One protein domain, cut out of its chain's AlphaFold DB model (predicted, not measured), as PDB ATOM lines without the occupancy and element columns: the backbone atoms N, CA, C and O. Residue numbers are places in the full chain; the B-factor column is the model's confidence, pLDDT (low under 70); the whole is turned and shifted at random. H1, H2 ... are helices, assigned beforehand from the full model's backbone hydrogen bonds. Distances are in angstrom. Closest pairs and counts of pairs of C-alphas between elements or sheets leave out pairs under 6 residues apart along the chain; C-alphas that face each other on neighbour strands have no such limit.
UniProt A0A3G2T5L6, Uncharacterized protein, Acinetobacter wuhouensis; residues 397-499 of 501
ATOM      1  N   LEU A 397      30.990 121.259  34.252       76.06
ATOM      2  CA  LEU A 397      32.268 120.948  33.623       76.06
ATOM      3  C   LEU A 397      32.131 120.671  32.119       76.06
ATOM      4  O   LEU A 397      33.147 120.561  31.439       76.06
ATOM      5  N   ALA A 398      30.911 120.625  31.567       79.31
ATOM      6  CA  ALA A 398      30.687 120.353  30.147       79.31
ATOM      7  C   ALA A 398      31.499 121.291  29.238       79.31
ATOM      8  O   ALA A 398      32.132 120.827  28.300       79.31
ATOM      9  N   ASN A 399      31.586 122.586  29.563       80.94
ATOM     10  CA  ASN A 399      32.377 123.553  28.786       80.94
ATOM     11  C   ASN A 399      33.895 123.296  28.817       80.94
ATOM     12  O   ASN A 399      34.608 123.770  27.936       80.94
ATOM     13  N   HIS A 400      34.388 122.599  29.841       81.56
ATOM     14  CA  HIS A 400      35.802 122.261  29.998       81.56
ATOM     15  C   HIS A 400      36.163 120.996  29.214       81.56
ATOM     16  O   HIS A 400      37.186 120.965  28.538       81.56
ATOM     17  N   TYR A 401      35.292 119.985  29.244       82.31
ATOM     18  CA  TYR A 401      35.551 118.684  28.621       82.31
ATOM     19  C   TYR A 401      35.063 118.563  27.175       82.31
ATOM     20  O   TYR A 401      35.655 117.817  26.400       82.31
ATOM     21  N   GLN A 402      34.034 119.316  26.773       84.06
ATOM     22  CA  GLN A 402      33.530 119.311  25.395       84.06
ATOM     23  C   GLN A 402      34.628 119.555  24.347       84.06
ATOM     24  O   GLN A 402      34.724 118.760  23.414       84.06
ATOM     25  N   PRO A 403      35.507 120.570  24.486       86.25
ATOM     26  CA  PRO A 403      36.590 120.782  23.525       86.25
ATOM     27  C   PRO A 403      37.542 119.587  23.391       86.25
ATOM     28  O   PRO A 403      38.001 119.307  22.289       86.25
ATOM     29  N   ILE A 404      37.821 118.885  24.494       86.88
ATOM     30  CA  ILE A 404      38.728 117.729  24.533       86.88
ATOM     31  C   ILE A 404      38.109 116.551  23.768       86.88
ATOM     32  O   ILE A 404      38.751 115.964  22.902       86.88
ATOM     33  N   LEU A 405      36.831 116.255  24.026       85.81
ATOM     34  CA  LEU A 405      36.112 115.182  23.334       85.81
ATOM     35  C   LEU A 405      35.947 115.474  21.834       85.81
ATOM     36  O   LEU A 405      36.106 114.573  21.016       85.81
ATOM     37  N   TRP A 406      35.705 116.734  21.451       87.69
ATOM     38  CA  TRP A 406      35.672 117.131  20.038       87.69
ATOM     39  C   TRP A 406      37.018 116.944  19.339       87.69
ATOM     40  O   TRP A 406      37.049 116.452  18.216       87.69
ATOM     41  N   GLN A 407      38.128 117.295  19.996       87.12
ATOM     42  CA  GLN A 407      39.468 117.050  19.452       87.12
ATOM     43  C   GLN A 407      39.731 115.560  19.239       87.12
ATOM     44  O   GLN A 407      40.330 115.179  18.236       87.12
ATOM     45  N   TRP A 408      39.260 114.716  20.155       89.06
ATOM     46  CA  TRP A 408      39.376 113.273  20.003       89.06
ATOM     47  C   TRP A 408      38.536 112.742  18.839       89.06
ATOM     48  O   TRP A 408      39.078 112.015  18.018       89.06
ATOM     49  N   ILE A 409      37.278 113.173  18.677       89.69
ATOM     50  CA  ILE A 409      36.443 112.805  17.513       89.69
ATOM     51  C   ILE A 409      37.099 113.243  16.197       89.69
ATOM     52  O   ILE A 409      37.155 112.474  15.239       89.69
ATOM     53  N   GLU A 410      37.645 114.461  16.145       90.19
ATOM     54  CA  GLU A 410      38.398 114.937  14.979       90.19
ATOM     55  C   GLU A 410      39.634 114.065  14.699       90.19
ATOM     56  O   GLU A 410      39.940 113.804  13.534       90.19
ATOM     57  N   SER A 411      40.317 113.582  15.742       89.19
ATOM     58  CA  SER A 411      41.448 112.656  15.617       89.19
ATOM     59  C   SER A 411      41.020 111.255  15.178       89.19
ATOM     60  O   SER A 411      41.680 110.681  14.318       89.19
ATOM     61  N   LEU A 412      39.936 110.707  15.736       89.81
ATOM     62  CA  LEU A 412      39.387 109.395  15.378       89.81
ATOM     63  C   LEU A 412      38.976 109.360  13.911       89.81
ATOM     64  O   LEU A 412      39.351 108.440  13.200       89.81
ATOM     65  N   SER A 413      38.316 110.420  13.429       90.19
ATOM     66  CA  SER A 413      37.880 110.529  12.029       90.19
ATOM     67  C   SER A 413      39.019 110.519  10.994       90.19
ATOM     68  O   SER A 413      38.762 110.499   9.792       90.19
ATOM     69  N   GLN A 414      40.277 110.595  11.443       89.69
ATOM     70  CA  GLN A 414      41.475 110.524  10.602       89.69
ATOM     71  C   GLN A 414      42.189 109.167  10.680       89.69
ATOM     72  O   GLN A 414      43.160 108.970   9.945       89.69
ATOM     73  N   GLN A 415      41.754 108.270  11.569       87.69
ATOM     74  CA  GLN A 415      42.305 106.923  11.691       87.69
ATOM     75  C   GLN A 415      41.768 106.000  10.589       87.69
ATOM     76  O   GLN A 415      40.896 106.376   9.804       87.69
ATOM     77  N   ALA A 416      42.339 104.798  10.492       85.19
ATOM     78  CA  ALA A 416      41.815 103.751   9.618       85.19
ATOM     79  C   ALA A 416      40.439 103.261  10.112       85.19
ATOM     80  O   ALA A 416      40.120 103.430  11.286       85.19
ATOM     81  N   GLU A 417      39.633 102.666   9.223       76.56
ATOM     82  CA  GLU A 417      38.259 102.208   9.518       76.56
ATOM     83  C   GLU A 417      38.190 101.327  10.782       76.56
ATOM     84  O   GLU A 417      37.348 101.548  11.647       76.56
ATOM     85  N   ASP A 418      39.157 100.424  10.982       77.50
ATOM     86  CA  ASP A 418      39.242  99.527  12.144       77.50
ATOM     87  C   ASP A 418      39.557 100.227  13.481       77.50
ATOM     88  O   ASP A 418      39.325  99.667  14.556       77.50
ATOM     89  N   GLU A 419      40.037 101.468  13.432       78.94
ATOM     90  CA  GLU A 419      40.338 102.314  14.591       78.94
ATOM     91  C   GLU A 419      39.381 103.523  14.703       78.94
ATOM     92  O   GLU A 419      39.457 104.287  15.668       78.94
ATOM     93  N   CYS A 420      38.456 103.688  13.749       84.50
ATOM     94  CA  CYS A 420      37.560 104.840  13.591       84.50
ATOM     95  C   CYS A 420      36.189 104.640  14.269       84.50
ATOM     96  O   CYS A 420      35.156 105.089  13.782       84.50
ATOM     97  N   TRP A 421      36.146 103.984  15.426       84.56
ATOM     98  CA  TRP A 421      34.893 103.678  16.124       84.56
ATOM     99  C   TRP A 421      34.862 104.274  17.531       84.56
ATOM    100  O   TRP A 421      35.895 104.599  18.115       84.56
ATOM    101  N   LEU A 422      33.662 104.414  18.101       86.38
ATOM    102  CA  LEU A 422      33.474 104.958  19.444       86.38
ATOM    103  C   LEU A 422      32.402 104.182  20.214       86.38
ATOM    104  O   LEU A 422      31.315 103.916  19.710       86.38
ATOM    105  N   ASN A 423      32.691 103.826  21.462       86.19
ATOM    106  CA  ASN A 423      31.772 103.085  22.312       86.19
ATOM    107  C   ASN A 423      30.446 103.846  22.475       86.19
ATOM    108  O   ASN A 423      30.421 105.021  22.850       86.19
ATOM    109  N   GLY A 424      29.327 103.148  22.277       83.31
ATOM    110  CA  GLY A 424      27.996 103.746  22.317       83.31
ATOM    111  C   GLY A 424      27.681 104.528  23.599       83.31
ATOM    112  O   GLY A 424      27.021 105.561  23.520       83.31
ATOM    113  N   LYS A 425      28.178 104.097  24.771       81.81
ATOM    114  CA  LYS A 425      27.987 104.830  26.038       81.81
ATOM    115  C   LYS A 425      28.720 106.171  26.018       81.81
ATOM    116  O   LYS A 425      28.130 107.184  26.376       81.81
ATOM    117  N   ILE A 426      29.959 106.189  25.526       85.19
ATOM    118  CA  ILE A 426      30.764 107.411  25.401       85.19
ATOM    119  C   ILE A 426      30.071 108.408  24.465       85.19
ATOM    120  O   ILE A 426      29.993 109.594  24.783       85.19
ATOM    121  N   LEU A 427      29.505 107.926  23.350       86.88
ATOM    122  CA  LEU A 427      28.757 108.765  22.410       86.88
ATOM    123  C   LEU A 427      27.544 109.405  23.094       86.88
ATOM    124  O   LEU A 427      27.346 110.613  22.988       86.88
ATOM    125  N   LYS A 428      26.755 108.615  23.831       86.38
ATOM    126  CA  LYS A 428      25.585 109.111  24.572       86.38
ATOM    127  C   LYS A 428      25.981 110.214  25.557       86.38
ATOM    128  O   LYS A 428      25.397 111.299  25.507       86.38
ATOM    129  N   THR A 429      27.008 109.985  26.376       83.12
ATOM    130  CA  THR A 429      27.510 110.980  27.336       83.12
ATOM    131  C   THR A 429      28.017 112.240  26.630       83.12
ATOM    132  O   THR A 429      27.680 113.360  27.017       83.12
ATOM    133  N   PHE A 430      28.778 112.094  25.544       86.62
ATOM    134  CA  PHE A 430      29.268 113.217  24.747       86.62
ATOM    135  C   PHE A 430      28.135 114.079  24.166       86.62
ATOM    136  O   PHE A 430      28.187 115.315  24.234       86.62
ATOM    137  N   LEU A 431      27.097 113.447  23.614       86.94
ATOM    138  CA  LEU A 431      25.938 114.157  23.079       86.94
ATOM    139  C   LEU A 431      25.217 114.916  24.201       86.94
ATOM    140  O   LEU A 431      24.962 116.109  24.052       86.94
ATOM    141  N   GLN A 432      24.974 114.283  25.352       85.88
ATOM    142  CA  GLN A 432      24.359 114.942  26.514       85.88
ATOM    143  C   GLN A 432      25.168 116.157  26.998       85.88
ATOM    144  O   GLN A 432      24.617 117.241  27.200       85.88
ATOM    145  N   LEU A 433      26.494 116.021  27.109       83.50
ATOM    146  CA  LEU A 433      27.380 117.133  27.466       83.50
ATOM    147  C   LEU A 433      27.277 118.296  26.461       83.50
ATOM    148  O   LEU A 433      27.347 119.463  26.858       83.50
ATOM    149  N   SER A 434      27.091 117.996  25.172       84.62
ATOM    150  CA  SER A 434      26.925 119.010  24.123       84.62
ATOM    151  C   SER A 434      25.637 119.809  24.322       84.62
ATOM    152  O   SER A 434      25.648 121.037  24.195       84.62
ATOM    153  N   GLU A 435      24.545 119.146  24.712       85.38
ATOM    154  CA  GLU A 435      23.280 119.810  25.040       85.38
ATOM    155  C   GLU A 435      23.456 120.781  26.218       85.38
ATOM    156  O   GLU A 435      23.064 121.953  26.138       85.38
ATOM    157  N   TRP A 436      24.102 120.323  27.295       84.31
ATOM    158  CA  TRP A 436      24.317 121.112  28.512       84.31
ATOM    159  C   TRP A 436      25.191 122.342  28.266       84.31
ATOM    160  O   TRP A 436      24.881 123.435  28.748       84.31
ATOM    161  N   ALA A 437      26.247 122.190  27.465       81.69
ATOM    162  CA  ALA A 437      27.102 123.292  27.033       81.69
ATOM    163  C   ALA A 437      26.430 124.204  25.988       81.69
ATOM    164  O   ALA A 437      26.972 125.259  25.651       81.69
ATOM    165  N   LYS A 438      25.253 123.823  25.464       82.19
ATOM    166  CA  LYS A 438      24.634 124.422  24.267       82.19
ATOM    167  C   LYS A 438      25.621 124.484  23.100       82.19
ATOM    168  O   LYS A 438      25.633 125.454  22.336       82.19
ATOM    169  N   TRP A 439      26.465 123.466  23.001       83.19
ATOM    170  CA  TRP A 439      27.468 123.348  21.965       83.19
ATOM    171  C   TRP A 439      26.795 122.997  20.642       83.19
ATOM    172  O   TRP A 439      25.821 122.245  20.592       83.19
ATOM    173  N   GLN A 440      27.296 123.577  19.558       81.62
ATOM    174  CA  GLN A 440      26.830 123.304  18.205       81.62
ATOM    175  C   GLN A 440      28.060 123.047  17.339       81.62
ATOM    176  O   GLN A 440      28.922 123.931  17.273       81.62
ATOM    177  N   PRO A 441      28.177 121.863  16.713       82.69
ATOM    178  CA  PRO A 441      29.323 121.569  15.875       82.69
ATOM    179  C   PRO A 441      29.363 122.515  14.679       82.69
ATOM    180  O   PRO A 441      28.341 122.828  14.064       82.69
ATOM    181  N   ASN A 442      30.563 122.966  14.330       86.06
ATOM    182  CA  ASN A 442      30.782 123.579  13.026       86.06
ATOM    183  C   ASN A 442      30.801 122.500  11.917       86.06
ATOM    184  O   ASN A 442      30.756 121.305  12.195       86.06
ATOM    185  N   ALA A 443      30.890 122.913  10.650       85.31
ATOM    186  CA  ALA A 443      30.847 121.981   9.519       85.31
ATOM    187  C   ALA A 443      31.959 120.912   9.544       85.31
ATOM    188  O   ALA A 443      31.706 119.771   9.175       85.31
ATOM    189  N   GLN A 444      33.167 121.265   9.992       86.62
ATOM    190  CA  GLN A 444      34.286 120.325  10.101       86.62
ATOM    191  C   GLN A 444      34.049 119.319  11.233       86.62
ATOM    192  O   GLN A 444      34.217 118.123  11.037       86.62
ATOM    193  N   GLN A 445      33.597 119.800  12.390       88.12
ATOM    194  CA  GLN A 445      33.247 118.957  13.534       88.12
ATOM    195  C   GLN A 445      32.117 117.985  13.198       88.12
ATOM    196  O   GLN A 445      32.183 116.817  13.563       88.12
ATOM    197  N   TRP A 446      31.103 118.457  12.470       89.06
ATOM    198  CA  TRP A 446      30.037 117.595  11.976       89.06
ATOM    199  C   TRP A 446      30.585 116.498  11.064       89.06
ATOM    200  O   TRP A 446      30.291 115.336  11.297       89.06
ATOM    201  N   GLN A 447      31.422 116.849  10.087       89.81
ATOM    202  CA  GLN A 447      32.005 115.872   9.170       89.81
ATOM    203  C   GLN A 447      32.828 114.805   9.909       89.81
ATOM    204  O   GLN A 447      32.730 113.625   9.587       89.81
ATOM    205  N   SER A 448      33.616 115.199  10.912       91.88
ATOM    206  CA  SER A 448      34.365 114.247  11.739       91.88
ATOM    207  C   SER A 448      33.450 113.342  12.564       91.88
ATOM    208  O   SER A 448      33.681 112.138  12.623       91.88
ATOM    209  N   LEU A 449      32.397 113.896  13.172       90.25
ATOM    210  CA  LEU A 449      31.420 113.104  13.918       90.25
ATOM    211  C   LEU A 449      30.649 112.145  13.003       90.25
ATOM    212  O   LEU A 449      30.423 111.010  13.388       90.25
ATOM    213  N   GLU A 450      30.267 112.584  11.806       89.69
ATOM    214  CA  GLU A 450      29.561 111.780  10.805       89.69
ATOM    215  C   GLU A 450      30.372 110.542  10.402       89.69
ATOM    216  O   GLU A 450      29.829 109.442  10.389       89.69
ATOM    217  N   ILE A 451      31.681 110.698  10.179       89.88
ATOM    218  CA  ILE A 451      32.590 109.581   9.877       89.88
ATOM    219  C   ILE A 451      32.603 108.549  11.016       89.88
ATOM    220  O   ILE A 451      32.435 107.364  10.761       89.88
ATOM    221  N   VAL A 452      32.747 108.990  12.269       89.50
ATOM    222  CA  VAL A 452      32.757 108.078  13.430       89.50
ATOM    223  C   VAL A 452      31.375 107.452  13.667       89.50
ATOM    224  O   VAL A 452      31.268 106.297  14.069       89.50
ATOM    225  N   LEU A 453      30.293 108.200  13.422       88.31
ATOM    226  CA  LEU A 453      28.922 107.707  13.562       88.31
ATOM    227  C   LEU A 453      28.606 106.585  12.577       88.31
ATOM    228  O   LEU A 453      27.875 105.676  12.952       88.31
ATOM    229  N   HIS A 454      29.130 106.641  11.353       88.81
ATOM    230  CA  HIS A 454      28.944 105.572  10.373       88.81
ATOM    231  C   HIS A 454      29.418 104.222  10.922       88.81
ATOM    232  O   HIS A 454      28.624 103.284  10.944       88.81
ATOM    233  N   GLU A 455      30.622 104.166  11.494       86.06
ATOM    234  CA  GLU A 455      31.158 102.948  12.119       86.06
ATOM    235  C   GLU A 455      30.305 102.478  13.305       86.06
ATOM    236  O   GLU A 455      30.052 101.290  13.471       86.06
ATOM    237  N   VAL A 456      29.801 103.397  14.137       84.38
ATOM    238  CA  VAL A 456      28.939 103.027  15.276       84.38
ATOM    239  C   VAL A 456      27.591 102.474  14.811       84.38
ATOM    240  O   VAL A 456      27.082 101.518  15.393       84.38
ATOM    241  N   LEU A 457      26.987 103.091  13.797       86.94
ATOM    242  CA  LEU A 457      25.645 102.749  13.331       86.94
ATOM    243  C   LEU A 457      25.635 101.483  12.470       86.94
ATOM    244  O   LEU A 457      24.642 100.758  12.507       86.94
ATOM    245  N   GLU A 458      26.710 101.199  11.735       84.31
ATOM    246  CA  GLU A 458      26.807 100.037  10.847       84.31
ATOM    247  C   GLU A 458      26.478  98.723  11.569       84.31
ATOM    248  O   GLU A 458      25.660  97.940  11.086       84.31
ATOM    249  N   TYR A 459      27.010  98.532  12.777       77.75
ATOM    250  CA  TYR A 459      26.867  97.289  13.544       77.75
ATOM    251  C   TYR A 459      25.615  97.215  14.434       77.75
ATOM    252  O   TYR A 459      25.434  96.234  15.159       77.75
ATOM    253  N   LEU A 460      24.750  98.232  14.411       81.88
ATOM    254  CA  LEU A 460      23.526  98.275  15.215       81.88
ATOM    255  C   LEU A 460      22.306  97.795  14.428       81.88
ATOM    256  O   LEU A 460      22.203  98.006  13.221       81.88
ATOM    257  N   SER A 461      21.338  97.194  15.126       81.69
ATOM    258  CA  SER A 461      20.043  96.875  14.524       81.69
ATOM    259  C   SER A 461      19.253  98.152  14.216       81.69
ATOM    260  O   SER A 461      19.466  99.199  14.831       81.69
ATOM    261  N   ALA A 462      18.292  98.079  13.289       80.94
ATOM    262  CA  ALA A 462      17.433  99.221  12.972       80.94
ATOM    263  C   ALA A 462      16.692  99.775  14.207       80.94
ATOM    264  O   ALA A 462      16.495 100.983  14.304       80.94
ATOM    265  N   GLU A 463      16.323  98.908  15.155       79.75
ATOM    266  CA  GLU A 463      15.665  99.303  16.407       79.75
ATOM    267  C   GLU A 463      16.629 100.056  17.335       79.75
ATOM    268  O   GLU A 463      16.267 101.102  17.875       79.75
ATOM    269  N   ASP A 464      17.879  99.595  17.450       81.38
ATOM    270  CA  ASP A 464      18.894 100.228  18.302       81.38
ATOM    271  C   ASP A 464      19.367 101.585  17.748       81.38
ATOM    272  O   ASP A 464      19.706 102.494  18.509       81.38
ATOM    273  N   ARG A 465      19.367 101.762  16.418       87.62
ATOM    274  CA  ARG A 465      19.764 103.022  15.757       87.62
ATOM    275  C   ARG A 465      18.800 104.180  16.048       87.62
ATOM    276  O   ARG A 465      19.235 105.333  16.069       87.62
ATOM    277  N   GLU A 466      17.513 103.908  16.283       87.12
ATOM    278  CA  GLU A 466      16.514 104.963  16.518       87.12
ATOM    279  C   GLU A 466      16.834 105.810  17.754       87.12
ATOM    280  O   GLU A 466      16.730 107.037  17.696       87.12
ATOM    281  N   GLU A 467      17.344 105.194  18.826       87.00
ATOM    282  CA  GLU A 467      17.773 105.925  20.022       87.00
ATOM    283  C   GLU A 467      18.872 106.954  19.690       87.00
ATOM    284  O   GLU A 467      18.836 108.097  20.153       87.00
ATOM    285  N   TYR A 468      19.830 106.594  18.831       86.69
ATOM    286  CA  TYR A 468      20.913 107.494  18.427       86.69
ATOM    287  C   TYR A 468      20.416 108.661  17.566       86.69
ATOM    288  O   TYR A 468      20.850 109.800  17.764       86.69
ATOM    289  N   PHE A 469      19.471 108.429  16.651       89.06
ATOM    290  CA  PHE A 469      18.877 109.504  15.848       89.06
ATOM    291  C   PHE A 469      18.069 110.493  16.697       89.06
ATOM    292  O   PHE A 469      18.117 111.709  16.459       89.06
ATOM    293  N   GLU A 470      17.355 109.994  17.706       87.25
ATOM    294  CA  GLU A 470      16.665 110.836  18.679       87.25
ATOM    295  C   GLU A 470      17.658 111.685  19.478       87.25
ATOM    296  O   GLU A 470      17.487 112.906  19.561       87.25
ATOM    297  N   LEU A 471      18.739 111.081  19.983       86.62
ATOM    298  CA  LEU A 471      19.783 111.788  20.729       86.62
ATOM    299  C   LEU A 471      20.473 112.874  19.896       86.62
ATOM    300  O   LEU A 471      20.664 113.987  20.382       86.62
ATOM    301  N   LEU A 472      20.809 112.601  18.632       87.12
ATOM    302  CA  LEU A 472      21.408 113.589  17.727       87.12
ATOM    303  C   LEU A 472      20.476 114.790  17.495       87.12
ATOM    304  O   LEU A 472      20.911 115.946  17.495       87.12
ATOM    305  N   THR A 473      19.176 114.525  17.354       85.81
ATOM    306  CA  THR A 473      18.157 115.565  17.176       85.81
ATOM    307  C   THR A 473      17.989 116.410  18.438       85.81
ATOM    308  O   THR A 473      17.943 117.639  18.365       85.81
ATOM    309  N   GLN A 474      17.889 115.767  19.600       85.06
ATOM    310  CA  GLN A 474      17.614 116.432  20.874       85.06
ATOM    311  C   GLN A 474      18.832 117.220  21.371       85.06
ATOM    312  O   GLN A 474      18.709 118.398  21.722       85.06
ATOM    313  N   ASN A 475      20.014 116.605  21.316       85.69
ATOM    314  CA  ASN A 475      21.191 117.104  22.020       85.69
ATOM    315  C   ASN A 475      22.064 118.020  21.156       85.69
ATOM    316  O   ASN A 475      22.600 119.012  21.654       85.69
ATOM    317  N   LEU A 476      22.168 117.740  19.850       82.25
ATOM    318  CA  LEU A 476      22.909 118.578  18.899       82.25
ATOM    319  C   LEU A 476      22.011 119.494  18.065       82.25
ATOM    320  O   LEU A 476      22.536 120.387  17.407       82.25
ATOM    321  N   LYS A 477      20.678 119.345  18.123       81.12
ATOM    322  CA  LYS A 477      19.709 120.184  17.385       81.12
ATOM    323  C   LYS A 477      19.982 120.244  15.883       81.12
ATOM    324  O   LYS A 477      19.803 121.288  15.252       81.12
ATOM    325  N   LEU A 478      20.427 119.121  15.325       81.31
ATOM    326  CA  LEU A 478      20.712 119.000  13.902       81.31
ATOM    327  C   LEU A 478      19.440 119.186  13.068       81.31
ATOM    328  O   LEU A 478      18.324 118.920  13.519       81.31
ATOM    329  N   ASP A 479      19.620 119.654  11.834       81.12
ATOM    330  CA  ASP A 479      18.528 119.765  10.870       81.12
ATOM    331  C   ASP A 479      17.951 118.369  10.576       81.12
ATOM    332  O   ASP A 479      18.696 117.399  10.415       81.12
ATOM    333  N   GLN A 480      16.625 118.272  10.448       83.31
ATOM    334  CA  GLN A 480      15.941 117.039  10.052       83.31
ATOM    335  C   GLN A 480      16.503 116.449   8.759       83.31
ATOM    336  O   GLN A 480      16.515 115.230   8.610       83.31
ATOM    337  N   LYS A 481      16.989 117.292   7.842       86.31
ATOM    338  CA  LYS A 481      17.620 116.822   6.611       86.31
ATOM    339  C   LYS A 481      18.880 115.990   6.884       86.31
ATOM    340  O   LYS A 481      19.043 114.947   6.273       86.31
ATOM    341  N   ILE A 482      19.724 116.412   7.826       84.50
ATOM    342  CA  ILE A 482      20.971 115.712   8.174       84.50
ATOM    343  C   ILE A 482      20.661 114.333   8.770       84.50
ATOM    344  O   ILE A 482      21.268 113.335   8.400       84.50
ATOM    345  N   ILE A 483      19.659 114.267   9.651       86.94
ATOM    346  CA  ILE A 483      19.202 113.003  10.245       86.94
ATOM    347  C   ILE A 483      18.619 112.072   9.177       86.94
ATOM    348  O   ILE A 483      18.870 110.871   9.199       86.94
ATOM    349  N   GLN A 484      17.853 112.611   8.225       88.00
ATOM    350  CA  GLN A 484      17.336 111.830   7.103       88.00
ATOM    351  C   GLN A 484      18.462 111.294   6.221       88.00
ATOM    352  O   GLN A 484      18.402 110.127   5.851       88.00
ATOM    353  N   ASP A 485      19.474 112.103   5.913       88.62
ATOM    354  CA  ASP A 485      20.613 111.681   5.095       88.62
ATOM    355  C   ASP A 485      21.370 110.508   5.771       88.62
ATOM    356  O   ASP A 485      21.631 109.500   5.116       88.62
ATOM    357  N   LEU A 486      21.583 110.558   7.096       88.38
ATOM    358  CA  LEU A 486      22.151 109.444   7.881       88.38
ATOM    359  C   LEU A 486      21.276 108.180   7.888       88.38
ATOM    360  O   LEU A 486      21.791 107.069   7.754       88.38
ATOM    361  N   LYS A 487      19.949 108.324   8.026       89.81
ATOM    362  CA  LYS A 487      19.017 107.182   7.962       89.81
ATOM    363  C   LYS A 487      19.087 106.479   6.606       89.81
ATOM    364  O   LYS A 487      19.187 105.258   6.562       89.81
ATOM    365  N   HIS A 488      19.097 107.246   5.515       89.25
ATOM    366  CA  HIS A 488      19.211 106.686   4.165       89.25
ATOM    367  C   HIS A 488      20.553 105.981   3.945       89.25
ATOM    368  O   HIS A 488      20.591 104.972   3.247       89.25
ATOM    369  N   TRP A 489      21.644 106.488   4.529       90.69
ATOM    370  CA  TRP A 489      22.941 105.811   4.484       90.69
ATOM    371  C   TRP A 489      22.887 104.438   5.174       90.69
ATOM    372  O   TRP A 489      23.280 103.444   4.570       90.69
ATOM    373  N   CYS A 490      22.303 104.360   6.375       88.12
ATOM    374  CA  CYS A 490      22.136 103.091   7.094       88.12
ATOM    375  C   CYS A 490      21.295 102.086   6.285       88.12
ATOM    376  O   CYS A 490      21.680 100.932   6.129       88.12
ATOM    377  N   GLU A 491      20.169 102.538   5.720       86.75
ATOM    378  CA  GLU A 491      19.290 101.706   4.884       86.75
ATOM    379  C   GLU A 491      19.990 101.183   3.620       86.75
ATOM    380  O   GLU A 491      19.708 100.069   3.174       86.75
ATOM    381  N   ALA A 492      20.876 101.984   3.019       85.12
ATOM    382  CA  ALA A 492      21.650 101.582   1.849       85.12
ATOM    383  C   ALA A 492      22.688 100.505   2.204       85.12
ATOM    384  O   ALA A 492      22.769  99.497   1.505       85.12
ATOM    385  N   ASN A 493      23.409 100.668   3.316       82.25
ATOM    386  CA  ASN A 493      24.398  99.686   3.774       82.25
ATOM    387  C   ASN A 493      23.763  98.363   4.215       82.25
ATOM    388  O   ASN A 493      24.285  97.296   3.894       82.25
ATOM    389  N   ASP A 494      22.601  98.399   4.872       81.38
ATOM    390  CA  ASP A 494      21.867  97.175   5.212       81.38
ATOM    391  C   ASP A 494      21.503  96.377   3.946       81.38
ATOM    392  O   ASP A 494      21.583  95.148   3.921       81.38
ATOM    393  N   GLN A 495      21.122  97.065   2.861       76.19
ATOM    394  CA  GLN A 495      20.795  96.425   1.583       76.19
ATOM    395  C   GLN A 495      22.019  95.810   0.894       76.19
ATOM    396  O   GLN A 495      21.877  94.768   0.250       76.19
ATOM    397  N   GLU A 496      23.198  96.421   1.026       69.12
ATOM    398  CA  GLU A 496      24.453  95.879   0.496       69.12
ATOM    399  C   GLU A 496      24.911  94.647   1.296       69.12
ATOM    400  O   GLU A 496      25.179  93.604   0.699       69.12
ATOM    401  N   ASN A 497      24.848  94.697   2.631       60.09
ATOM    402  CA  ASN A 497      25.216  93.579   3.512       60.09
ATOM    403  C   ASN A 497      24.249  92.381   3.421       60.09
ATOM    404  O   ASN A 497      24.660  91.226   3.545       60.09
ATOM    405  N   HIS A 498      22.963  92.613   3.137       54.00
ATOM    406  CA  HIS A 498      21.996  91.546   2.837       54.00
ATOM    407  C   HIS A 498      22.061  91.031   1.386       54.00
ATOM    408  O   HIS A 498      21.412  90.033   1.066       54.00
ATOM    409  N   GLY A 499      22.822  91.689   0.506       44.94
ATOM    410  CA  GLY A 499      23.030  91.291  -0.888       44.94
ATOM    411  C   GLY A 499      24.164  90.281  -1.107       44.94
ATOM    412  O   GLY A 499      24.246  89.707  -2.195       44.94
TER     413      GLY A 499
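This is residues 397 to 499 of the 501 residues of an uncharacterized protein of Acinetobacter wuhouensis (UniProt A0A3G2T5L6). What shape is this? H3, H4 and H5 form an up-and-down bundle, with H2 alongside H4 and H1 crossing H2 and H3. How large? The 103 printed residues, all helix by class with five named helices and no named strand, are compact, with radius of gyration of the C-alphas 13.4 A, spanning 46 by 29 by 24 A.

Where is the longest helix? H5, residues 480 to 497, measures 26.1 A and ends at C-alpha (25.216, 93.579, 3.512). The others? H4 is 462 to 476, H3 443 to 458, H2 424 to 436, and H1 397 to 412, from C-alpha (32.268, 120.948, 33.623).

What touches H5? H4 makes a hairpin with it, closest C-alphas Phe 469 and Ile 483, 6.6 A. And the backbones? Every O i to N i+4 pair is within hydrogen-bond range in H2 and H5, but 10 of 12 in H1, 11 of 12 in H3, 8 of 11 in H4.

Any cut? The printed part has no cut; the H1 to H2 link is long. Low confidence? Residues 496 to 499 are under 70.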